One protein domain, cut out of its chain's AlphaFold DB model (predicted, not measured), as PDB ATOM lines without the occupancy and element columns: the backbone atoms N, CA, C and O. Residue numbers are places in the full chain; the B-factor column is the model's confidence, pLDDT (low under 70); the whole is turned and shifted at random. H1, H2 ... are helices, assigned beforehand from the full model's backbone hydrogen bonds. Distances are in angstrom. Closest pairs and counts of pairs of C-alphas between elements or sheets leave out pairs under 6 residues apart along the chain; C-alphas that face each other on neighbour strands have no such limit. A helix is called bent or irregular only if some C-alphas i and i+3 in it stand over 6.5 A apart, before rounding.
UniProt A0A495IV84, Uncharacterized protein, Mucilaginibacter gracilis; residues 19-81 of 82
ATOM      1  N   PRO A  19      41.161 -40.129  18.608       90.19
ATOM      2  CA  PRO A  19      40.736 -38.846  19.163       90.19
ATOM      3  C   PRO A  19      39.382 -38.387  18.612       90.19
ATOM      4  O   PRO A  19      38.726 -37.559  19.236       90.19
ATOM      5  N   LEU A  20      38.959 -38.908  17.453       91.50
ATOM      6  CA  LEU A  20      37.752 -38.456  16.756       91.50
ATOM      7  C   LEU A  20      36.492 -38.626  17.606       91.50
ATOM      8  O   LEU A  20      35.696 -37.698  17.684       91.50
ATOM      9  N   THR A  21      36.347 -39.756  18.300       90.62
ATOM     10  CA  THR A  21      35.181 -40.001  19.161       90.62
ATOM     11  C   THR A  21      35.101 -38.978  20.295       90.62
ATOM     12  O   THR A  21      34.055 -38.369  20.502       90.62
ATOM     13  N   ALA A  22      36.218 -38.704  20.978       92.50
ATOM     14  CA  ALA A  22      36.263 -37.697  22.039       92.50
ATOM     15  C   ALA A  22      35.989 -36.277  21.506       92.50
ATOM     16  O   ALA A  22      35.295 -35.490  22.153       92.50
ATOM     17  N   ILE A  23      36.490 -35.958  20.308       95.94
ATOM     18  CA  ILE A  23      36.227 -34.679  19.636       95.94
ATOM     19  C   ILE A  23      34.730 -34.519  19.346       95.94
ATOM     20  O   ILE A  23      34.167 -33.468  19.644       95.94
ATOM     21  N   GLU A  24      34.076 -35.541  18.793       95.69
ATOM     22  CA  GLU A  24      32.641 -35.512  18.482       95.69
ATOM     23  C   GLU A  24      31.782 -35.370  19.745       95.69
ATOM     24  O   GLU A  24      30.845 -34.568  19.782       95.69
ATOM     25  N   GLU A  25      32.124 -36.085  20.817       95.50
ATOM     26  CA  GLU A  25      31.443 -35.966  22.107       95.50
ATOM     27  C   GLU A  25      31.560 -34.556  22.698       95.50
ATOM     28  O   GLU A  25      30.562 -33.974  23.139       95.50
ATOM     29  N   LEU A  26      32.768 -33.984  22.707       96.75
ATOM     30  CA  LEU A  26      33.005 -32.635  23.221       96.75
ATOM     31  C   LEU A  26      32.364 -31.566  22.330       96.75
ATOM     32  O   LEU A  26      31.817 -30.593  22.852       96.75
ATOM     33  N   TYR A  27      32.347 -31.765  21.012       96.62
ATOM     34  CA  TYR A  27      31.611 -30.910  20.082       96.62
ATOM     35  C   TYR A  27      30.116 -30.891  20.410       96.62
ATOM     36  O   TYR A  27      29.540 -29.816  20.583       96.62
ATOM     37  N   ASN A  28      29.496 -32.061  20.574       95.94
ATOM     38  CA  ASN A  28      28.077 -32.160  20.909       95.94
ATOM     39  C   ASN A  28      27.762 -31.469  22.245       95.94
ATOM     40  O   ASN A  28      26.774 -30.739  22.338       95.94
ATOM     41  N   LYS A  29      28.628 -31.625  23.257       96.19
ATOM     42  CA  LYS A  29      28.517 -30.892  24.531       96.19
ATOM     43  C   LYS A  29      28.610 -29.378  24.330       96.19
ATOM     44  O   LYS A  29      27.804 -28.640  24.893       96.19
ATOM     45  N   ALA A  30      29.558 -28.912  23.521       95.44
ATOM     46  CA  ALA A  30      29.745 -27.492  23.258       95.44
ATOM     47  C   ALA A  30      28.524 -26.881  22.546       95.44
ATOM     48  O   ALA A  30      28.042 -25.830  22.965       95.44
ATOM     49  N   VAL A  31      27.959 -27.562  21.542       93.38
ATOM     50  CA  VAL A  31      26.727 -27.120  20.859       93.38
ATOM     51  C   VAL A  31      25.526 -27.127  21.806       93.38
ATOM     52  O   VAL A  31      24.778 -26.152  21.848       93.38
ATOM     53  N   ALA A  32      25.366 -28.178  22.612       95.00
ATOM     54  CA  ALA A  32      24.260 -28.296  23.561       95.00
ATOM     55  C   ALA A  32      24.332 -27.289  24.725       95.00
ATOM     56  O   ALA A  32      23.316 -27.012  25.356       95.00
ATOM     57  N   SER A  33      25.510 -26.724  25.012       94.75
ATOM     58  CA  SER A  33      25.709 -25.791  26.130       94.75
ATOM     59  C   SER A  33      25.005 -24.438  25.964       94.75
ATOM     60  O   SER A  33      24.848 -23.708  26.939       94.75
ATOM     61  N   GLY A  34      24.647 -24.057  24.732       91.19
ATOM     62  CA  GLY A  34      24.150 -22.714  24.418       91.19
ATOM     63  C   GLY A  34      25.218 -21.610  24.455       91.19
ATOM     64  O   GLY A  34      24.906 -20.464  24.143       91.19
ATOM     65  N   ALA A  35      26.479 -21.927  24.777       91.25
ATOM     66  CA  ALA A  35      27.578 -20.955  24.804       91.25
ATOM     67  C   ALA A  35      28.038 -20.511  23.400       91.25
ATOM     68  O   ALA A  35      28.743 -19.512  23.257       91.25
ATOM     69  N   ILE A  36      27.657 -21.249  22.353       92.19
ATOM     70  CA  ILE A  36      28.054 -20.983  20.967       92.19
ATOM     71  C   ILE A  36      27.003 -20.101  20.283       92.19
ATOM     72  O   ILE A  36      25.885 -20.537  20.011       92.19
ATOM     73  N   TYR A  37      27.384 -18.875  19.919       89.06
ATOM     74  CA  TYR A  37      26.518 -17.967  19.165       89.06
ATOM     75  C   TYR A  37      26.668 -18.161  17.649       89.06
ATOM     76  O   TYR A  37      27.434 -17.463  16.987       89.06
ATOM     77  N   LEU A  38      25.920 -19.118  17.095       88.75
ATOM     78  CA  LEU A  38      25.960 -19.447  15.663       88.75
ATOM     79  C   LEU A  38      25.347 -18.358  14.769       88.75
ATOM     80  O   LEU A  38      25.815 -18.146  13.656       88.75
ATOM     81  N   ALA A  39      24.316 -17.652  15.245       87.94
ATOM     82  CA  ALA A  39      23.563 -16.693  14.430       87.94
ATOM     83  C   ALA A  39      24.382 -15.460  13.999       87.94
ATOM     84  O   ALA A  39      24.033 -14.813  13.016       87.94
ATOM     85  N   GLY A  40      25.458 -15.136  14.723       85.88
ATOM     86  CA  GLY A  40      26.369 -14.041  14.384       85.88
ATOM     87  C   GLY A  40      27.579 -14.456  13.553       85.88
ATOM     88  O   GLY A  40      28.413 -13.604  13.252       85.88
ATOM     89  N   GLU A  41      27.723 -15.739  13.222       90.75
ATOM     90  CA  GLU A  41      28.865 -16.206  12.445       90.75
ATOM     91  C   GLU A  41      28.616 -15.980  10.943       90.75
ATOM     92  O   GLU A  41      27.572 -16.390  10.426       90.75
ATOM     93  N   PRO A  42      29.552 -15.346  10.210       93.75
ATOM     94  CA  PRO A  42      29.408 -15.164   8.773       93.75
ATOM     95  C   PRO A  42      29.276 -16.504   8.046       93.75
ATOM     96  O   PRO A  42      30.015 -17.453   8.324       93.75
ATOM     97  N   LYS A  43      28.377 -16.556   7.058       84.69
ATOM     98  CA  LYS A  43      28.316 -17.663   6.099       84.69
ATOM     99  C   LYS A  43      29.696 -17.758   5.428       84.69
ATOM    100  O   LYS A  43      30.219 -16.739   4.995       84.69
ATOM    101  N   ASP A  44      30.302 -18.942   5.436       89.88
ATOM    102  CA  ASP A  44      31.664 -19.239   4.943       89.88
ATOM    103  C   ASP A  44      32.835 -18.896   5.891       89.88
ATOM    104  O   ASP A  44      34.003 -19.077   5.538       89.88
ATOM    105  N   SER A  45      32.563 -18.477   7.131       92.94
ATOM    106  CA  SER A  45      33.607 -18.321   8.149       92.94
ATOM    107  C   SER A  45      33.874 -19.625   8.905       92.94
ATOM    108  O   SER A  45      32.991 -20.211   9.526       92.94
ATOM    109  N   TYR A  46      35.145 -20.032   8.949       94.25
ATOM    110  CA  TYR A  46      35.622 -21.101   9.834       94.25
ATOM    111  C   TYR A  46      36.071 -20.593  11.210       94.25
ATOM    112  O   TYR A  46      36.601 -21.373  11.997       94.25
ATOM    113  N   ARG A  47      35.932 -19.298  11.516       94.88
ATOM    114  CA  ARG A  47      36.463 -18.711  12.755       94.88
ATOM    115  C   ARG A  47      35.852 -19.374  13.985       94.88
ATOM    116  O   ARG A  47      36.599 -19.861  14.831       94.88
ATOM    117  N   LEU A  48      34.525 -19.442  14.075       94.06
ATOM    118  CA  LEU A  48      33.861 -20.075  15.217       94.06
ATOM    119  C   LEU A  48      34.144 -21.579  15.289       94.06
ATOM    120  O   LEU A  48      34.451 -22.082  16.364       94.06
ATOM    121  N   ALA A  49      34.141 -22.277  14.150       94.00
ATOM    122  CA  ALA A  49      34.511 -23.692  14.096       94.00
ATOM    123  C   ALA A  49      35.937 -23.938  14.625       94.00
ATOM    124  O   ALA A  49      36.153 -24.855  15.411       94.00
ATOM    125  N   LYS A  50      36.904 -23.079  14.267       95.88
ATOM    126  CA  LYS A  50      38.280 -23.131  14.788       95.88
ATOM    127  C   LYS A  50      38.348 -22.858  16.287       95.88
ATOM    128  O   LYS A  50      39.117 -23.521  16.970       95.88
ATOM    129  N   ILE A  51      37.556 -21.914  16.798       95.31
ATOM    130  CA  ILE A  51      37.484 -21.620  18.239       95.31
ATOM    131  C   ILE A  51      36.945 -22.831  19.004       95.31
ATOM    132  O   ILE A  51      37.541 -23.235  19.998       95.31
ATOM    133  N   VAL A  52      35.856 -23.434  18.522       95.94
ATOM    134  CA  VAL A  52      35.275 -24.643  19.122       95.94
ATOM    135  C   VAL A  52      36.282 -25.788  19.088       95.94
ATOM    136  O   VAL A  52      36.534 -26.413  20.112       95.94
ATOM    137  N   TYR A  53      36.914 -26.024  17.937       97.06
ATOM    138  CA  TYR A  53      37.914 -27.077  17.798       97.06
ATOM    139  C   TYR A  53      39.121 -26.864  18.721       97.06
ATOM    140  O   TYR A  53      39.553 -27.795  19.392       97.06
ATOM    141  N   TYR A  54      39.623 -25.632  18.826       97.25
ATOM    142  CA  TYR A  54      40.684 -25.279  19.770       97.25
ATOM    143  C   TYR A  54      40.282 -25.568  21.222       97.25
ATOM    144  O   TYR A  54      41.044 -26.207  21.944       97.25
ATOM    145  N   ALA A  55      39.079 -25.158  21.638       97.31
ATOM    146  CA  ALA A  55      38.586 -25.406  22.992       97.31
ATOM    147  C   ALA A  55      38.501 -26.910  23.307       97.31
ATOM    148  O   ALA A  55      38.913 -27.334  24.385       97.31
ATOM    149  N   ILE A  56      38.040 -27.719  22.346       97.38
ATOM    150  CA  ILE A  56      38.016 -29.185  22.449       97.38
ATOM    151  C   ILE A  56      39.429 -29.743  22.649       97.38
ATOM    152  O   ILE A  56      39.646 -30.545  23.553       97.38
ATOM    153  N   LEU A  57      40.404 -29.306  21.845       95.88
ATOM    154  CA  LEU A  57      41.787 -29.777  21.963       95.88
ATOM    155  C   LEU A  57      42.420 -29.401  23.309       95.88
ATOM    156  O   LEU A  57      43.162 -30.204  23.874       95.88
ATOM    157  N   CYS A  58      42.123 -28.212  23.841       95.94
ATOM    158  CA  CYS A  58      42.567 -27.811  25.175       95.94
ATOM    159  C   CYS A  58      41.969 -28.702  26.267       95.94
ATOM    160  O   CYS A  58      42.711 -29.198  27.109       95.94
ATOM    161  N   GLU A  59      40.661 -28.955  26.219       96.81
ATOM    162  CA  GLU A  59      39.984 -29.837  27.173       96.81
ATOM    163  C   GLU A  59      40.556 -31.262  27.125       96.81
ATOM    164  O   GLU A  59      40.888 -31.839  28.158       96.81
ATOM    165  N   MET A  60      40.765 -31.814  25.925       94.81
ATOM    166  CA  MET A  60      41.401 -33.125  25.761       94.81
ATOM    167  C   MET A  60      42.831 -33.143  26.311       94.81
ATOM    168  O   MET A  60      43.233 -34.114  26.946       94.81
ATOM    169  N   CYS A  61      43.604 -32.075  26.099       92.38
ATOM    170  CA  CYS A  61      44.961 -31.963  26.629       92.38
ATOM    171  C   CYS A  61      44.977 -31.986  28.165       92.38
ATOM    172  O   CYS A  61      45.809 -32.682  28.748       92.38
ATOM    173  N   GLU A  62      44.040 -31.292  28.815       92.94
ATOM    174  CA  GLU A  62      43.895 -31.332  30.273       92.94
ATOM    175  C   GLU A  62      43.481 -32.726  30.765       92.94
ATOM    176  O   GLU A  62      44.083 -33.250  31.704       92.94
ATOM    177  N   GLN A  63      42.526 -33.377  30.093       91.44
ATOM    178  CA  GLN A  63      42.089 -34.737  30.434       91.44
ATOM    179  C   GLN A  63      43.197 -35.786  30.263       91.44
ATOM    180  O   GLN A  63      43.249 -36.761  31.012       91.44
ATOM    181  N   TRP A  64      44.087 -35.604  29.286       90.62
ATOM    182  CA  TRP A  64      45.187 -36.528  28.988       90.62
ATOM    183  C   TRP A  64      46.496 -36.169  29.684       90.62
ATOM    184  O   TRP A  64      47.511 -36.851  29.500       90.62
ATOM    185  N   ARG A  65      46.504 -35.104  30.490       91.38
ATOM    186  CA  ARG A  65      47.698 -34.672  31.204       91.38
ATOM    187  C   ARG A  65      48.204 -35.809  32.102       91.38
ATOM    188  O   ARG A  65      47.435 -36.333  32.913       91.38
ATOM    189  N   PRO A  66      49.499 -36.180  32.034       93.69
ATOM    190  CA  PRO A  66      50.036 -37.228  32.893       93.69
ATOM    191  C   PRO A  66      49.771 -36.927  34.369       93.69
ATOM    192  O   PRO A  66      49.943 -35.794  34.813       93.69
ATOM    193  N   LEU A  67      49.343 -37.913  35.159       92.38
ATOM    194  CA  LEU A  67      48.969 -37.654  36.554       92.38
ATOM    195  C   LEU A  67      50.183 -37.427  37.457       92.38
ATOM    196  O   LEU A  67      50.147 -36.550  38.319       92.38
ATOM    197  N   ASN A  68      51.257 -38.189  37.250       96.44
ATOM    198  CA  ASN A  68      52.463 -38.078  38.062       96.44
ATOM    199  C   ASN A  68      53.324 -36.869  37.626       96.44
ATOM    200  O   ASN A  68      53.321 -36.467  36.462       96.44
ATOM    201  N   GLY A  69      54.065 -36.277  38.568       95.44
ATOM    202  CA  GLY A  69      54.848 -35.062  38.306       95.44
ATOM    203  C   GLY A  69      56.012 -35.264  37.330       95.44
ATOM    204  O   GLY A  69      56.316 -34.365  36.550       95.44
ATOM    205  N   GLN A  70      56.633 -36.445  37.335       97.12
ATOM    206  CA  GLN A  70      57.779 -36.750  36.476       97.12
ATOM    207  C   GLN A  70      57.379 -36.801  34.993       97.12
ATOM    208  O   GLN A  70      57.961 -36.096  34.173       97.12
ATOM    209  N   ASN A  71      56.325 -37.543  34.659       96.06
ATOM    210  CA  ASN A  71      55.800 -37.652  33.300       96.06
ATOM    211  C   ASN A  71      55.245 -36.309  32.803       96.06
ATOM    212  O   ASN A  71      55.332 -36.023  31.613       96.06
ATOM    213  N   ARG A  72      54.695 -35.459  33.691       95.12
ATOM    214  CA  ARG A  72      54.314 -34.080  33.318       95.12
ATOM    215  C   ARG A  72      55.527 -33.284  32.859       95.12
ATOM    216  O   ARG A  72      55.475 -32.683  31.794       95.12
ATOM    217  N   LYS A  73      56.615 -33.322  33.631       96.31
ATOM    218  CA  LYS A  73      57.862 -32.634  33.283       96.31
ATOM    219  C   LYS A  73      58.443 -33.156  31.968       96.31
ATOM    220  O   LYS A  73      58.921 -32.371  31.158       96.31
ATOM    221  N   GLU A  74      58.381 -34.465  31.729       96.31
ATOM    222  CA  GLU A  74      58.809 -35.063  30.457       96.31
ATOM    223  C   GLU A  74      57.953 -34.589  29.276       96.31
ATOM    224  O   GLU A  74      58.505 -34.195  28.249       96.31
ATOM    225  N   ALA A  75      56.628 -34.548  29.433       94.94
ATOM    226  CA  ALA A  75      55.723 -34.028  28.410       94.94
ATOM    227  C   ALA A  75      55.954 -32.531  28.127       94.94
ATOM    228  O   ALA A  75      55.985 -32.116  26.969       94.94
ATOM    229  N   GLU A  76      56.157 -31.720  29.169       93.81
ATOM    230  CA  GLU A  76      56.461 -30.286  29.052       93.81
ATOM    231  C   GLU A  76      57.806 -30.047  28.352       93.81
ATOM    232  O   GLU A  76      57.891 -29.196  27.470       93.81
ATOM    233  N   ASN A  77      58.833 -30.839  28.675       96.88
ATOM    234  CA  ASN A  77      60.123 -30.779  27.992       96.88
ATOM    235  C   ASN A  77      60.001 -31.159  26.512       96.88
ATOM    236  O   ASN A  77      60.561 -30.470  25.665       96.88
ATOM    237  N   LEU A  78      59.267 -32.232  26.186       95.19
ATOM    238  CA  LEU A  78      59.064 -32.662  24.800       95.19
ATOM    239  C   LEU A  78      58.350 -31.584  23.972       95.19
ATOM    240  O   LEU A  78      58.719 -31.348  22.825       95.19
ATOM    241  N   ARG A  79      57.373 -30.888  24.567       93.44
ATOM    242  CA  ARG A  79      56.624 -29.805  23.914       93.44
ATOM    243  C   ARG A  79      57.509 -28.642  23.449       93.44
ATOM    244  O   ARG A  79      57.114 -27.938  22.533       93.44
ATOM    245  N   LEU A  80      58.692 -28.438  24.031       96.06
ATOM    246  CA  LEU A  80      59.629 -27.398  23.580       96.06
ATOM    247  C   LEU A  80      60.204 -27.664  22.176       96.06
ATOM    248  O   LEU A  80      60.805 -26.765  21.591       96.06
ATOM    249  N   PHE A  81      60.040 -28.881  21.653       96.00
ATOM    250  CA  PHE A  81      60.584 -29.326  20.369       96.00
ATOM    251  C   PHE A  81      59.508 -29.633  19.314       96.00
ATOM    252  O   PHE A  81      59.856 -30.069  18.216       96.00
TER     253      PHE A  81
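Overview. This is residues 19 to 81 of the 82 residues of an uncharacterized protein of Mucilaginibacter gracilis (UniProt A0A495IV84). The long helix H2 makes the middle of a loose, drawn-out model; H1 crosses it near mid-length as an X, and H3 sticks out past the last residues of H2 as a separate arm that touches neither of the other helices. Residues 33 to 46, a long loop with no named element, swing out from the end of H1 and come back to the start of H2 at the opposite end of the model from H3. The printed part has 63 residues with three named helices, H1, H2 and H3 in chain order, and no named strand; the class is all helix, with 42 residues in the helices. The whole is loose, with a radius of gyration of the C-alphas of 15.2 A, and elongated, spanning 45 by 24 by 19 A.

Arrangement. H2, residues 47 to 63, is the longest helix by residues. H1, residues 19 to 32, touches H2, with 8 pairs of C-alphas within 8 A. Their closest C-alphas are those of Leu 26 and Ile 56, 6.1 A apart. Their lines stand at a steep tilt of 62 degrees, they run opposite ways, and they are 9.7 A from centre to centre. H3, residues 69 to 79, is apart from H1 and also apart from H2, which it follows in the chain. In H1, H2 and H3 every pair of O i and N i+4 is within hydrogen-bond range.

Along the chain. H2 runs from C-alpha 47 at (36.463, -18.711, 12.755) to C-alpha 63 at (42.089, -34.737, 30.434), a length of 24.5 A. H1 begins at C-alpha 19 at (40.736, -38.846, 19.163) and measures 20.1 A from first to last C-alpha. H3 measures 15.4 A and ends at C-alpha 79 at (56.624, -29.805, 23.914). No helix is bent or irregular.

Size, cuts and confidence. The two C-alphas farthest apart are those of Lys 43 and Gln 70, at 46.4 A, while those of Pro 19 and Phe 81, the first and last printed residues, are 22.0 A apart. The link from H1 to H2 is long, with 14 residues, and their C-alphas lie 14 to 23 A from the mean of all C-alphas. The link from H2 to H3 is tight, with 5 residues. Residues 42 to 47 stand free, and so do residues 67 to 73, of which 69 to 73 belong to H3, and residues 76 to 81, of which 76 to 79 belong to H3. Without these stretches the body spans 43 by 17 by 15 A. The printed part has no cut, its mean pLDDT is 93.9, and no printed residue is under 70.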